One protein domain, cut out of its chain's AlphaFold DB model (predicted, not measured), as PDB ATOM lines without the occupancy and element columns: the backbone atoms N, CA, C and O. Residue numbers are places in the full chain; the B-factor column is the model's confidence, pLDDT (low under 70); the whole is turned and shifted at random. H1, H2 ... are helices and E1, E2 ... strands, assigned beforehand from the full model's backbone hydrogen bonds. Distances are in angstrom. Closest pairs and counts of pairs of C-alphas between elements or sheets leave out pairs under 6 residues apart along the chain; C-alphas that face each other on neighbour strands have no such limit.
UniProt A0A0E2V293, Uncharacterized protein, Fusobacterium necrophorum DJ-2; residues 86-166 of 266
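What this domain is: This is residues 86 to 166 of the 266 residues of an uncharacterized protein of Fusobacterium necrophorum DJ-2 (UniProt A0A0E2V293). Two small three-stranded sheets, E1 E2 E3 and E4 E5 E6, are joined by a tight turn at one end, and H2 packs on both along one side of the space between them. H1 lies away from both sheets toward the other end, where residues 147 to 152 stick out. The 81 printed residues include six named strands, then two named helices; each sheet is antiparallel, in chain order, and the class is mixed. The whole is compact, with a radius of gyration of the C-alphas of 12.9 A, yet elongated, spanning 34 by 22 by 22 A.

Where its parts are: E1, residues 86 to 92, begins at C-alpha (469.942, 485.587, 269.356) and is 20.1 A long. E2 is residues 96 to 101, 15.9 A, and E3 residues 104 to 109, 16.0 A. E4 is residues 114 to 118, E5 127 to 131 and E6 136 to 140. H1 is residues 143 to 149. H2, residues 155 to 164, is 14.6 A long and ends at C-alpha (490.200, 479.356, 264.751).

How they stand to each other: E1 E2 E3 and E4 E5 E6 are meanders, each strand the antiparallel neighbour of the one before. N 91 and O 98 are 2.9 A apart, N 99 and O 106 2.9 A, N 116 and O 129 2.9 A, N 130 and O 137 2.8 A, within hydrogen-bond range. H2 is on E1 E2 E3 at a height of 9.9 A; its closest C-alphas to E1 are Ala 159 and Ile 90, 7.1 A. With E4 E5 E6 it makes two layers, a helix on one face of a sheet, at a height of 9.8 A; the closest C-alphas of H2 and E4 are Val 164 and Ile 115, 6.4 A. H1 is on neither sheet. In H1 and H2 every O i to N i+4 pair is within hydrogen-bond range.

The domain as a whole: The farthest C-alphas, Glu 94 and Ala 122, are 37.1 A apart. The printed part has no cut and no long link. Residues 119 to 124 and 151 have pLDDT under 70.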
ATOM      1  N   GLU A  86     469.777 484.738 270.514       93.69
ATOM      2  CA  GLU A  86     469.942 485.587 269.356       93.69
ATOM      3  C   GLU A  86     470.698 484.804 268.277       93.69
ATOM      4  O   GLU A  86     471.398 483.824 268.553       93.69
ATOM      5  N   LYS A  87     470.499 485.204 267.023       94.75
ATOM      6  CA  LYS A  87     471.169 484.606 265.869       94.75
ATOM      7  C   LYS A  87     472.265 485.545 265.393       94.75
ATOM      8  O   LYS A  87     472.085 486.761 265.375       94.75
ATOM      9  N   ALA A  88     473.384 484.970 265.000       95.50
ATOM     10  CA  ALA A  88     474.478 485.666 264.348       95.50
ATOM     11  C   ALA A  88     474.935 484.858 263.133       95.50
ATOM     12  O   ALA A  88     474.535 483.704 262.939       95.50
ATOM     13  N   SER A  89     475.750 485.478 262.291       95.88
ATOM     14  CA  SER A  89     476.366 484.793 261.163       95.88
ATOM     15  C   SER A  89     477.811 485.220 260.978       95.88
ATOM     16  O   SER A  89     478.189 486.340 261.314       95.88
ATOM     17  N   ILE A  90     478.628 484.311 260.455       95.00
ATOM     18  CA  ILE A  90     479.988 484.608 260.011       95.00
ATOM     19  C   ILE A  90     480.085 484.225 258.546       95.00
ATOM     20  O   ILE A  90     479.805 483.085 258.169       95.00
ATOM     21  N   ARG A  91     480.472 485.188 257.720       92.38
ATOM     22  CA  ARG A  91     480.828 484.967 256.321       92.38
ATOM     23  C   ARG A  91     482.343 484.851 256.228       92.38
ATOM     24  O   ARG A  91     483.043 485.695 256.781       92.38
ATOM     25  N   PHE A  92     482.836 483.814 255.561       85.62
ATOM     26  CA  PHE A  92     484.268 483.554 255.416       85.62
ATOM     27  C   PHE A  92     484.738 483.798 253.974       85.62
ATOM     28  O   PHE A  92     484.138 483.265 253.031       85.62
ATOM     29  N   TRP A  93     485.834 484.547 253.841       84.69
ATOM     30  CA  TRP A  93     486.654 484.717 252.636       84.69
ATOM     31  C   TRP A  93     488.032 484.071 252.853       84.69
ATOM     32  O   TRP A  93     488.229 483.369 253.839       84.69
ATOM     33  N   GLU A  94     488.976 484.237 251.930       78.31
ATOM     34  CA  GLU A  94     490.311 483.619 252.032       78.31
ATOM     35  C   GLU A  94     491.227 484.322 253.053       78.31
ATOM     36  O   GLU A  94     492.040 483.694 253.743       78.31
ATOM     37  N   ASP A  95     491.077 485.639 253.169       79.75
ATOM     38  CA  ASP A  95     491.942 486.553 253.918       79.75
ATOM     39  C   ASP A  95     491.227 487.249 255.091       79.75
ATOM     40  O   ASP A  95     491.876 487.745 256.018       79.75
ATOM     41  N   HIS A  96     489.894 487.245 255.105       85.81
ATOM     42  CA  HIS A  96     489.089 487.837 256.171       85.81
ATOM     43  C   HIS A  96     487.768 487.090 256.421       85.81
ATOM     44  O   HIS A  96     487.318 486.258 255.635       85.81
ATOM     45  N   ALA A  97     487.128 487.406 257.543       90.38
ATOM     46  CA  ALA A  97     485.777 486.979 257.875       90.38
ATOM     47  C   ALA A  97     484.933 488.194 258.285       90.38
ATOM     48  O   ALA A  97     485.443 489.136 258.885       90.38
ATOM     49  N   ILE A  98     483.635 488.184 257.986       92.38
ATOM     50  CA  ILE A  98     482.691 489.218 258.431       92.38
ATOM     51  C   ILE A  98     481.700 488.579 259.393       92.38
ATOM     52  O   ILE A  98     480.887 487.741 258.997       92.38
ATOM     53  N   LEU A  99     481.764 488.998 260.653       94.38
ATOM     54  CA  LEU A  99     480.831 488.623 261.707       94.38
ATOM     55  C   LEU A  99     479.662 489.612 261.727       94.38
ATOM     56  O   LEU A  99     479.860 490.800 261.965       94.38
ATOM     57  N   TYR A 100     478.443 489.116 261.539       94.25
ATOM     58  CA  TYR A 100     477.212 489.852 261.806       94.25
ATOM     59  C   TYR A 100     476.692 489.487 263.200       94.25
ATOM     60  O   TYR A 100     476.243 488.365 263.441       94.25
ATOM     61  N   TYR A 101     476.764 490.439 264.129       92.19
ATOM     62  CA  TYR A 101     476.443 490.254 265.543       92.19
ATOM     63  C   TYR A 101     475.753 491.499 266.107       92.19
ATOM     64  O   TYR A 101     476.270 492.607 265.968       92.19
ATOM     65  N   ARG A 102     474.598 491.326 266.768       89.06
ATOM     66  CA  ARG A 102     473.800 492.420 267.363       89.06
ATOM     67  C   ARG A 102     473.545 493.579 266.394       89.06
ATOM     68  O   ARG A 102     473.768 494.742 266.728       89.06
ATOM     69  N   ASN A 103     473.117 493.245 265.176       88.19
ATOM     70  CA  ASN A 103     472.895 494.194 264.079       88.19
ATOM     71  C   ASN A 103     474.117 495.053 263.721       88.19
ATOM     72  O   ASN A 103     473.979 496.188 263.271       88.19
ATOM     73  N   LYS A 104     475.323 494.527 263.942       90.62
ATOM     74  CA  LYS A 104     476.577 495.156 263.538       90.62
ATOM     75  C   LYS A 104     477.397 494.169 262.730       90.62
ATOM     76  O   LYS A 104     477.569 493.022 263.139       90.62
ATOM     77  N   GLU A 105     477.927 494.641 261.613       92.75
ATOM     78  CA  GLU A 105     478.965 493.934 260.875       92.75
ATOM     79  C   GLU A 105     480.332 494.267 261.468       92.75
ATOM     80  O   GLU A 105     480.617 495.410 261.831       92.75
ATOM     81  N   MET A 106     481.170 493.249 261.606       90.69
ATOM     82  CA  MET A 106     482.530 493.376 262.106       90.69
ATOM     83  C   MET A 106     483.469 492.598 261.200       90.69
ATOM     84  O   MET A 106     483.297 491.395 261.003       90.69
ATOM     85  N   LEU A 107     484.473 493.295 260.678       90.56
ATOM     86  CA  LEU A 107     485.548 492.691 259.911       90.56
ATOM     87  C   LEU A 107     486.550 492.026 260.861       90.56
ATOM     88  O   LEU A 107     487.067 492.652 261.787       90.56
ATOM     89  N   ILE A 108     486.840 490.760 260.602       90.06
ATOM     90  CA  ILE A 108     487.831 489.952 261.300       90.06
ATOM     91  C   ILE A 108     488.911 489.598 260.284       90.06
ATOM     92  O   ILE A 108     488.743 488.705 259.456       90.06
ATOM     93  N   ASN A 109     490.025 490.320 260.335       84.25
ATOM     94  CA  ASN A 109     491.167 490.034 259.475       84.25
ATOM     95  C   ASN A 109     491.908 488.791 259.970       84.25
ATOM     96  O   ASN A 109     492.093 488.607 261.179       84.25
ATOM     97  N   ARG A 110     492.388 487.972 259.034       82.00
ATOM     98  CA  ARG A 110     493.233 486.821 259.352       82.00
ATOM     99  C   ARG A 110     494.491 487.261 260.104       82.00
ATOM    100  O   ARG A 110     495.098 488.284 259.797       82.00
ATOM    101  N   GLY A 111     494.853 486.501 261.129       80.00
ATOM    102  CA  GLY A 111     495.950 486.789 262.047       80.00
ATOM    103  C   GLY A 111     495.651 487.857 263.108       80.00
ATOM    104  O   GLY A 111     496.485 488.113 263.964       80.00
ATOM    105  N   LYS A 112     494.472 488.493 263.094       84.50
ATOM    106  CA  LYS A 112     494.093 489.517 264.087       84.50
ATOM    107  C   LYS A 112     493.015 489.051 265.064       84.50
ATOM    108  O   LYS A 112     492.446 489.873 265.779       84.50
ATOM    109  N   VAL A 113     492.717 487.757 265.097       87.38
ATOM    110  CA  VAL A 113     491.761 487.162 266.034       87.38
ATOM    111  C   VAL A 113     492.472 486.158 266.928       87.38
ATOM    112  O   VAL A 113     493.403 485.498 266.487       87.38
ATOM    113  N   LYS A 114     492.039 486.058 268.181       86.88
ATOM    114  CA  LYS A 114     492.397 484.968 269.093       86.88
ATOM    115  C   LYS A 114     491.141 484.418 269.735       86.88
ATOM    116  O   LYS A 114     490.294 485.206 270.160       86.88
ATOM    117  N   ILE A 115     491.007 483.100 269.804       86.88
ATOM    118  CA  ILE A 115     489.823 482.459 270.375       86.88
ATOM    119  C   ILE A 115     490.241 481.675 271.612       86.88
ATOM    120  O   ILE A 115     490.894 480.643 271.523       86.88
ATOM    121  N   ASP A 116     489.825 482.152 272.782       83.56
ATOM    122  CA  ASP A 116     489.961 481.383 274.016       83.56
ATOM    123  C   ASP A 116     488.655 480.620 274.267       83.56
ATOM    124  O   ASP A 116     487.573 481.218 274.306       83.56
ATOM    125  N   ILE A 117     488.750 479.312 274.498       81.94
ATOM    126  CA  ILE A 117     487.625 478.519 274.995       81.94
ATOM    127  C   ILE A 117     487.710 478.513 276.517       81.94
ATOM    128  O   ILE A 117     488.646 477.981 277.110       81.94
ATOM    129  N   LEU A 118     486.734 479.142 277.163       72.75
ATOM    130  CA  LEU A 118     486.592 479.134 278.611       72.75
ATOM    131  C   LEU A 118     485.699 477.950 278.991       72.75
ATOM    132  O   LEU A 118     484.561 478.127 279.426       72.75
ATOM    133  N   THR A 119     486.197 476.735 278.762       61.16
ATOM    134  CA  THR A 119     485.564 475.493 279.216       61.16
ATOM    135  C   THR A 119     486.054 475.192 280.628       61.16
ATOM    136  O   THR A 119     487.204 474.808 280.834       61.16
ATOM    137  N   GLY A 120     485.196 475.381 281.628       50.72
ATOM    138  CA  GLY A 120     485.468 474.962 283.000       50.72
ATOM    139  C   GLY A 120     484.627 473.743 283.359       50.72
ATOM    140  O   GLY A 120     483.423 473.737 283.123       50.72
ATOM    141  N   LYS A 121     485.214 472.740 284.027       42.59
ATOM    142  CA  LYS A 121     484.497 471.554 284.559       42.59
ATOM    143  C   LYS A 121     483.350 471.890 285.543       42.59
ATOM    144  O   LYS A 121     482.630 470.991 285.959       42.59
ATOM    145  N   ALA A 122     483.168 473.165 285.900       46.19
ATOM    146  CA  ALA A 122     482.131 473.664 286.801       46.19
ATOM    147  C   ALA A 122     481.160 474.682 286.157       46.19
ATOM    148  O   ALA A 122     480.289 475.208 286.851       46.19
ATOM    149  N   THR A 123     481.280 475.000 284.860       56.34
ATOM    150  CA  THR A 123     480.373 475.950 284.191       56.34
ATOM    151  C   THR A 123     479.209 475.219 283.522       56.34
ATOM    152  O   THR A 123     479.406 474.319 282.713       56.34
ATOM    153  N   LEU A 124     477.971 475.632 283.818       65.19
ATOM    154  CA  LEU A 124     476.736 475.075 283.227       65.19
ATOM    155  C   LEU A 124     476.601 475.323 281.705       65.19
ATOM    156  O   LEU A 124     475.665 474.836 281.069       65.19
ATOM    157  N   TYR A 125     477.510 476.106 281.128       73.12
ATOM    158  CA  TYR A 125     477.530 476.528 279.734       73.12
ATOM    159  C   TYR A 125     478.973 476.755 279.279       73.12
ATOM    160  O   TYR A 125     479.819 477.176 280.070       73.12
ATOM    161  N   ASP A 126     479.227 476.526 277.994       80.12
ATOM    162  CA  ASP A 126     480.521 476.807 277.378       80.12
ATOM    163  C   ASP A 126     480.550 478.249 276.878       80.12
ATOM    164  O   ASP A 126     479.536 478.803 276.423       80.12
ATOM    165  N   THR A 127     481.719 478.871 276.999       85.88
ATOM    166  CA  THR A 127     481.931 480.262 276.610       85.88
ATOM    167  C   THR A 127     483.130 480.374 275.688       85.88
ATOM    168  O   THR A 127     484.241 479.997 276.050       85.88
ATOM    169  N   TYR A 128     482.911 480.980 274.529       88.88
ATOM    170  CA  TYR A 128     483.959 481.373 273.604       88.88
ATOM    171  C   TYR A 128     484.270 482.849 273.791       88.88
ATOM    172  O   TYR A 128     483.384 483.704 273.738       88.88
ATOM    173  N   LYS A 129     485.542 483.163 273.999       90.12
ATOM    174  CA  LYS A 129     486.041 484.528 274.093       90.12
ATOM    175  C   LYS A 129     486.838 484.830 272.830       90.12
ATOM    176  O   LYS A 129     487.982 484.411 272.686       90.12
ATOM    177  N   VAL A 130     486.219 485.587 271.933       91.62
ATOM    178  CA  VAL A 130     486.818 486.059 270.684       91.62
ATOM    179  C   VAL A 130     487.488 487.402 270.951       91.62
ATOM    180  O   VAL A 130     486.831 488.408 271.226       91.62
ATOM    181  N   ILE A 131     488.813 487.417 270.914       88.81
ATOM    182  CA  ILE A 131     489.644 488.603 271.091       88.81
ATOM    183  C   ILE A 131     489.950 489.172 269.710       88.81
ATOM    184  O   ILE A 131     490.582 488.518 268.886       88.81
ATOM    185  N   LEU A 132     489.511 490.405 269.482       89.19
ATOM    186  CA  LEU A 132     489.842 491.227 268.323       89.19
ATOM    187  C   LEU A 132     490.725 492.401 268.790       89.19
ATOM    188  O   LEU A 132     490.750 492.692 269.990       89.19
ATOM    189  N   PRO A 133     491.413 493.126 267.888       80.50
ATOM    190  CA  PRO A 133     492.336 494.194 268.282       80.50
ATOM    191  C   PRO A 133     491.646 495.324 269.052       80.50
ATOM    192  O   PRO A 133     492.207 495.881 269.988       80.50
ATOM    193  N   GLU A 134     490.402 495.633 268.683       85.00
ATOM    194  CA  GLU A 134     489.633 496.739 269.261       85.00
ATOM    195  C   GLU A 134     488.742 496.315 270.434       85.00
ATOM    196  O   GLU A 134     488.289 497.157 271.208       85.00
ATOM    197  N   ARG A 135     488.398 495.024 270.541       86.50
ATOM    198  CA  ARG A 135     487.363 494.559 271.475       86.50
ATOM    199  C   ARG A 135     487.454 493.069 271.771       86.50
ATOM    200  O   ARG A 135     487.972 492.285 270.986       86.50
ATOM    201  N   LYS A 136     486.834 492.665 272.876       90.31
ATOM    202  CA  LYS A 136     486.613 491.257 273.226       90.31
ATOM    203  C   LYS A 136     485.122 490.959 273.135       90.31
ATOM    204  O   LYS A 136     484.313 491.736 273.639       90.31
ATOM    205  N   ILE A 137     484.765 489.850 272.501       91.56
ATOM    206  CA  ILE A 137     483.386 489.386 272.360       91.56
ATOM    207  C   ILE A 137     483.270 488.043 273.069       91.56
ATOM    208  O   ILE A 137     484.099 487.159 272.877       91.56
ATOM    209  N   TYR A 138     482.237 487.901 273.892       90.56
ATOM    210  CA  TYR A 138     481.931 486.659 274.589       90.56
ATOM    211  C   TYR A 138     480.685 486.049 273.961       90.56
ATOM    212  O   TYR A 138     479.619 486.670 273.967       90.56
ATOM    213  N   PHE A 139     480.830 484.845 273.426       92.38
ATOM    214  CA  PHE A 139     479.729 484.031 272.950       92.38
ATOM    215  C   PHE A 139     479.473 482.901 273.933       92.38
ATOM    216  O   PHE A 139     480.395 482.225 274.381       92.38
ATOM    217  N   HIS A 140     478.206 482.702 274.258       90.06
ATOM    218  CA  HIS A 140     477.759 481.659 275.165       90.06
ATOM    219  C   HIS A 140     476.882 480.686 274.392       90.06
ATOM    220  O   HIS A 140     476.018 481.116 273.619       90.06
ATOM    221  N   ASN A 141     477.089 479.392 274.617       88.62
ATOM    222  CA  ASN A 141     476.305 478.368 273.948       88.62
ATOM    223  C   ASN A 141     474.805 478.507 274.252       88.62
ATOM    224  O   ASN A 141     474.376 478.818 275.367       88.62
ATOM    225  N   SER A 142     474.002 478.292 273.214       89.06
ATOM    226  CA  SER A 142     472.546 478.342 273.271       89.06
ATOM    227  C   SER A 142     472.016 477.143 274.071       89.06
ATOM    228  O   SER A 142     472.238 475.984 273.717       89.06
ATOM    229  N   ILE A 143     471.312 477.409 275.179       88.12
ATOM    230  CA  ILE A 143     470.747 476.346 276.028       88.12
ATOM    231  C   ILE A 143     469.571 475.662 275.322       88.12
ATOM    232  O   ILE A 143     469.352 474.467 275.531       88.12
ATOM    233  N   ILE A 144     468.812 476.388 274.496       89.38
ATOM    234  CA  ILE A 144     467.695 475.805 273.750       89.38
ATOM    235  C   ILE A 144     468.243 474.896 272.646       89.38
ATOM    236  O   ILE A 144     467.852 473.732 272.599       89.38
ATOM    237  N   GLU A 145     469.218 475.352 271.850       89.25
ATOM    238  CA  GLU A 145     469.873 474.514 270.836       89.25
ATOM    239  C   GLU A 145     470.518 473.280 271.479       89.25
ATOM    240  O   GLU A 145     470.346 472.171 270.979       89.25
ATOM    241  N   LYS A 146     471.179 473.426 272.637       87.38
ATOM    242  CA  LYS A 146     471.764 472.292 273.376       87.38
ATOM    243  C   LYS A 146     470.728 471.233 273.760       87.38
ATOM    244  O   LYS A 146     471.018 470.038 273.694       87.38
ATOM    245  N   LYS A 147     469.510 471.648 274.123       86.56
ATOM    246  CA  LYS A 147     468.392 470.734 274.415       86.56
ATOM    247  C   LYS A 147     467.812 470.096 273.156       86.56
ATOM    248  O   LYS A 147     467.521 468.903 273.177       86.56
ATOM    249  N   GLU A 148     467.661 470.862 272.078       88.69
ATOM    250  CA  GLU A 148     467.167 470.375 270.783       88.69
ATOM    251  C   GLU A 148     468.116 469.326 270.181       88.69
ATOM    252  O   GLU A 148     467.677 468.277 269.711       88.69
ATOM    253  N   LYS A 149     469.428 469.579 270.242       84.19
ATOM    254  CA  LYS A 149     470.467 468.753 269.616       84.19
ATOM    255  C   LYS A 149     470.934 467.551 270.441       84.19
ATOM    256  O   LYS A 149     471.678 466.733 269.907       84.19
ATOM    257  N   LYS A 150     470.507 467.422 271.705       80.50
ATOM    258  CA  LYS A 150     470.760 466.261 272.590       80.50
ATOM    259  C   LYS A 150     472.213 465.743 272.565       80.50
ATOM    260  O   LYS A 150     472.443 464.549 272.423       80.50
ATOM    261  N   GLY A 151     473.190 466.641 272.691       69.81
ATOM    262  CA  GLY A 151     474.615 466.277 272.750       69.81
ATOM    263  C   GLY A 151     475.362 466.295 271.412       69.81
ATOM    264  O   GLY A 151     476.560 466.040 271.400       69.81
ATOM    265  N   LYS A 152     474.705 466.641 270.295       79.38
ATOM    266  CA  LYS A 152     475.404 466.963 269.038       79.38
ATOM    267  C   LYS A 152     476.064 468.346 269.101       79.38
ATOM    268  O   LYS A 152     475.612 469.219 269.843       79.38
ATOM    269  N   VAL A 153     477.070 468.547 268.248       82.00
ATOM    270  CA  VAL A 153     477.815 469.807 268.087       82.00
ATOM    271  C   VAL A 153     476.869 470.984 267.798       82.00
ATOM    272  O   VAL A 153     475.968 470.904 266.943       82.00
ATOM    273  N   LEU A 154     477.047 472.089 268.524       88.62
ATOM    274  CA  LEU A 154     476.212 473.279 268.394       88.62
ATOM    275  C   LEU A 154     476.677 474.149 267.229       88.62
ATOM    276  O   LEU A 154     477.817 474.095 266.778       88.62
ATOM    277  N   SER A 155     475.763 474.964 266.708       91.06
ATOM    278  CA  SER A 155     476.047 475.847 265.577       91.06
ATOM    279  C   SER A 155     477.151 476.865 265.888       91.06
ATOM    280  O   SER A 155     477.960 477.179 265.015       91.06
ATOM    281  N   LEU A 156     477.216 477.341 267.138       91.38
ATOM    282  CA  LEU A 156     478.285 478.217 267.613       91.38
ATOM    283  C   LEU A 156     479.633 477.490 267.640       91.38
ATOM    284  O   LEU A 156     480.612 478.061 267.168       91.38
ATOM    285  N   ASP A 157     479.678 476.240 268.101       88.69
ATOM    286  CA  ASP A 157     480.914 475.450 268.137       88.69
ATOM    287  C   ASP A 157     481.514 475.324 266.725       88.69
ATOM    288  O   ASP A 157     482.692 475.607 266.527       88.69
ATOM    289  N   ILE A 158     480.681 475.020 265.719       86.81
ATOM    290  CA  ILE A 158     481.095 474.927 264.305       86.81
ATOM    291  C   ILE A 158     481.623 476.279 263.794       86.81
ATOM    292  O   ILE A 158     482.651 476.346 263.115       86.81
ATOM    293  N   ALA A 159     480.929 477.377 264.113       89.94
ATOM    294  CA  ALA A 159     481.347 478.716 263.703       89.94
ATOM    295  C   ALA A 159     482.696 479.107 264.323       89.94
ATOM    296  O   ALA A 159     483.551 479.665 263.635       89.94
ATOM    297  N   MET A 160     482.894 478.801 265.608       90.62
ATOM    298  CA  MET A 160     484.130 479.098 266.329       90.62
ATOM    299  C   MET A 160     485.284 478.228 265.841       90.62
ATOM    300  O   MET A 160     486.341 478.777 265.556       90.62
ATOM    301  N   GLN A 161     485.071 476.923 265.638       84.50
ATOM    302  CA  GLN A 161     486.062 476.019 265.038       84.50
ATOM    303  C   GLN A 161     486.570 476.555 263.700       84.50
ATOM    304  O   GLN A 161     487.775 476.616 263.467       84.50
ATOM    305  N   ARG A 162     485.669 477.035 262.835       82.94
ATOM    306  CA  ARG A 162     486.081 477.613 261.553       82.94
ATOM    307  C   ARG A 162     486.813 478.949 261.706       82.94
ATOM    308  O   ARG A 162     487.693 479.265 260.908       82.94
ATOM    309  N   LEU A 163     486.470 479.734 262.722       87.12
ATOM    310  CA  LEU A 163     487.136 481.003 263.008       87.12
ATOM    311  C   LEU A 163     488.543 480.811 263.606       87.12
ATOM    312  O   LEU A 163     489.381 481.686 263.417       87.12
ATOM    313  N   VAL A 164     488.845 479.671 264.243       84.12
ATOM    314  CA  VAL A 164     490.200 479.356 264.751       84.12
ATOM    315  C   VAL A 164     491.241 479.364 263.625       84.12
ATOM    316  O   VAL A 164     492.357 479.827 263.833       84.12
ATOM    317  N   PHE A 165     490.885 478.976 262.395       80.75
ATOM    318  CA  PHE A 165     491.802 479.054 261.241       80.75
ATOM    319  C   PHE A 165     492.228 480.485 260.868       80.75
ATOM    320  O   PHE A 165     493.164 480.682 260.085       80.75
ATOM    321  N   PHE A 166     491.538 481.491 261.411       79.19
ATOM    322  CA  PHE A 166     491.883 482.897 261.249       79.19
ATOM    323  C   PHE A 166     492.787 483.419 262.366       79.19
ATOM    324  O   PHE A 166     493.259 484.551 262.254       79.19
TER     325      PHE A 166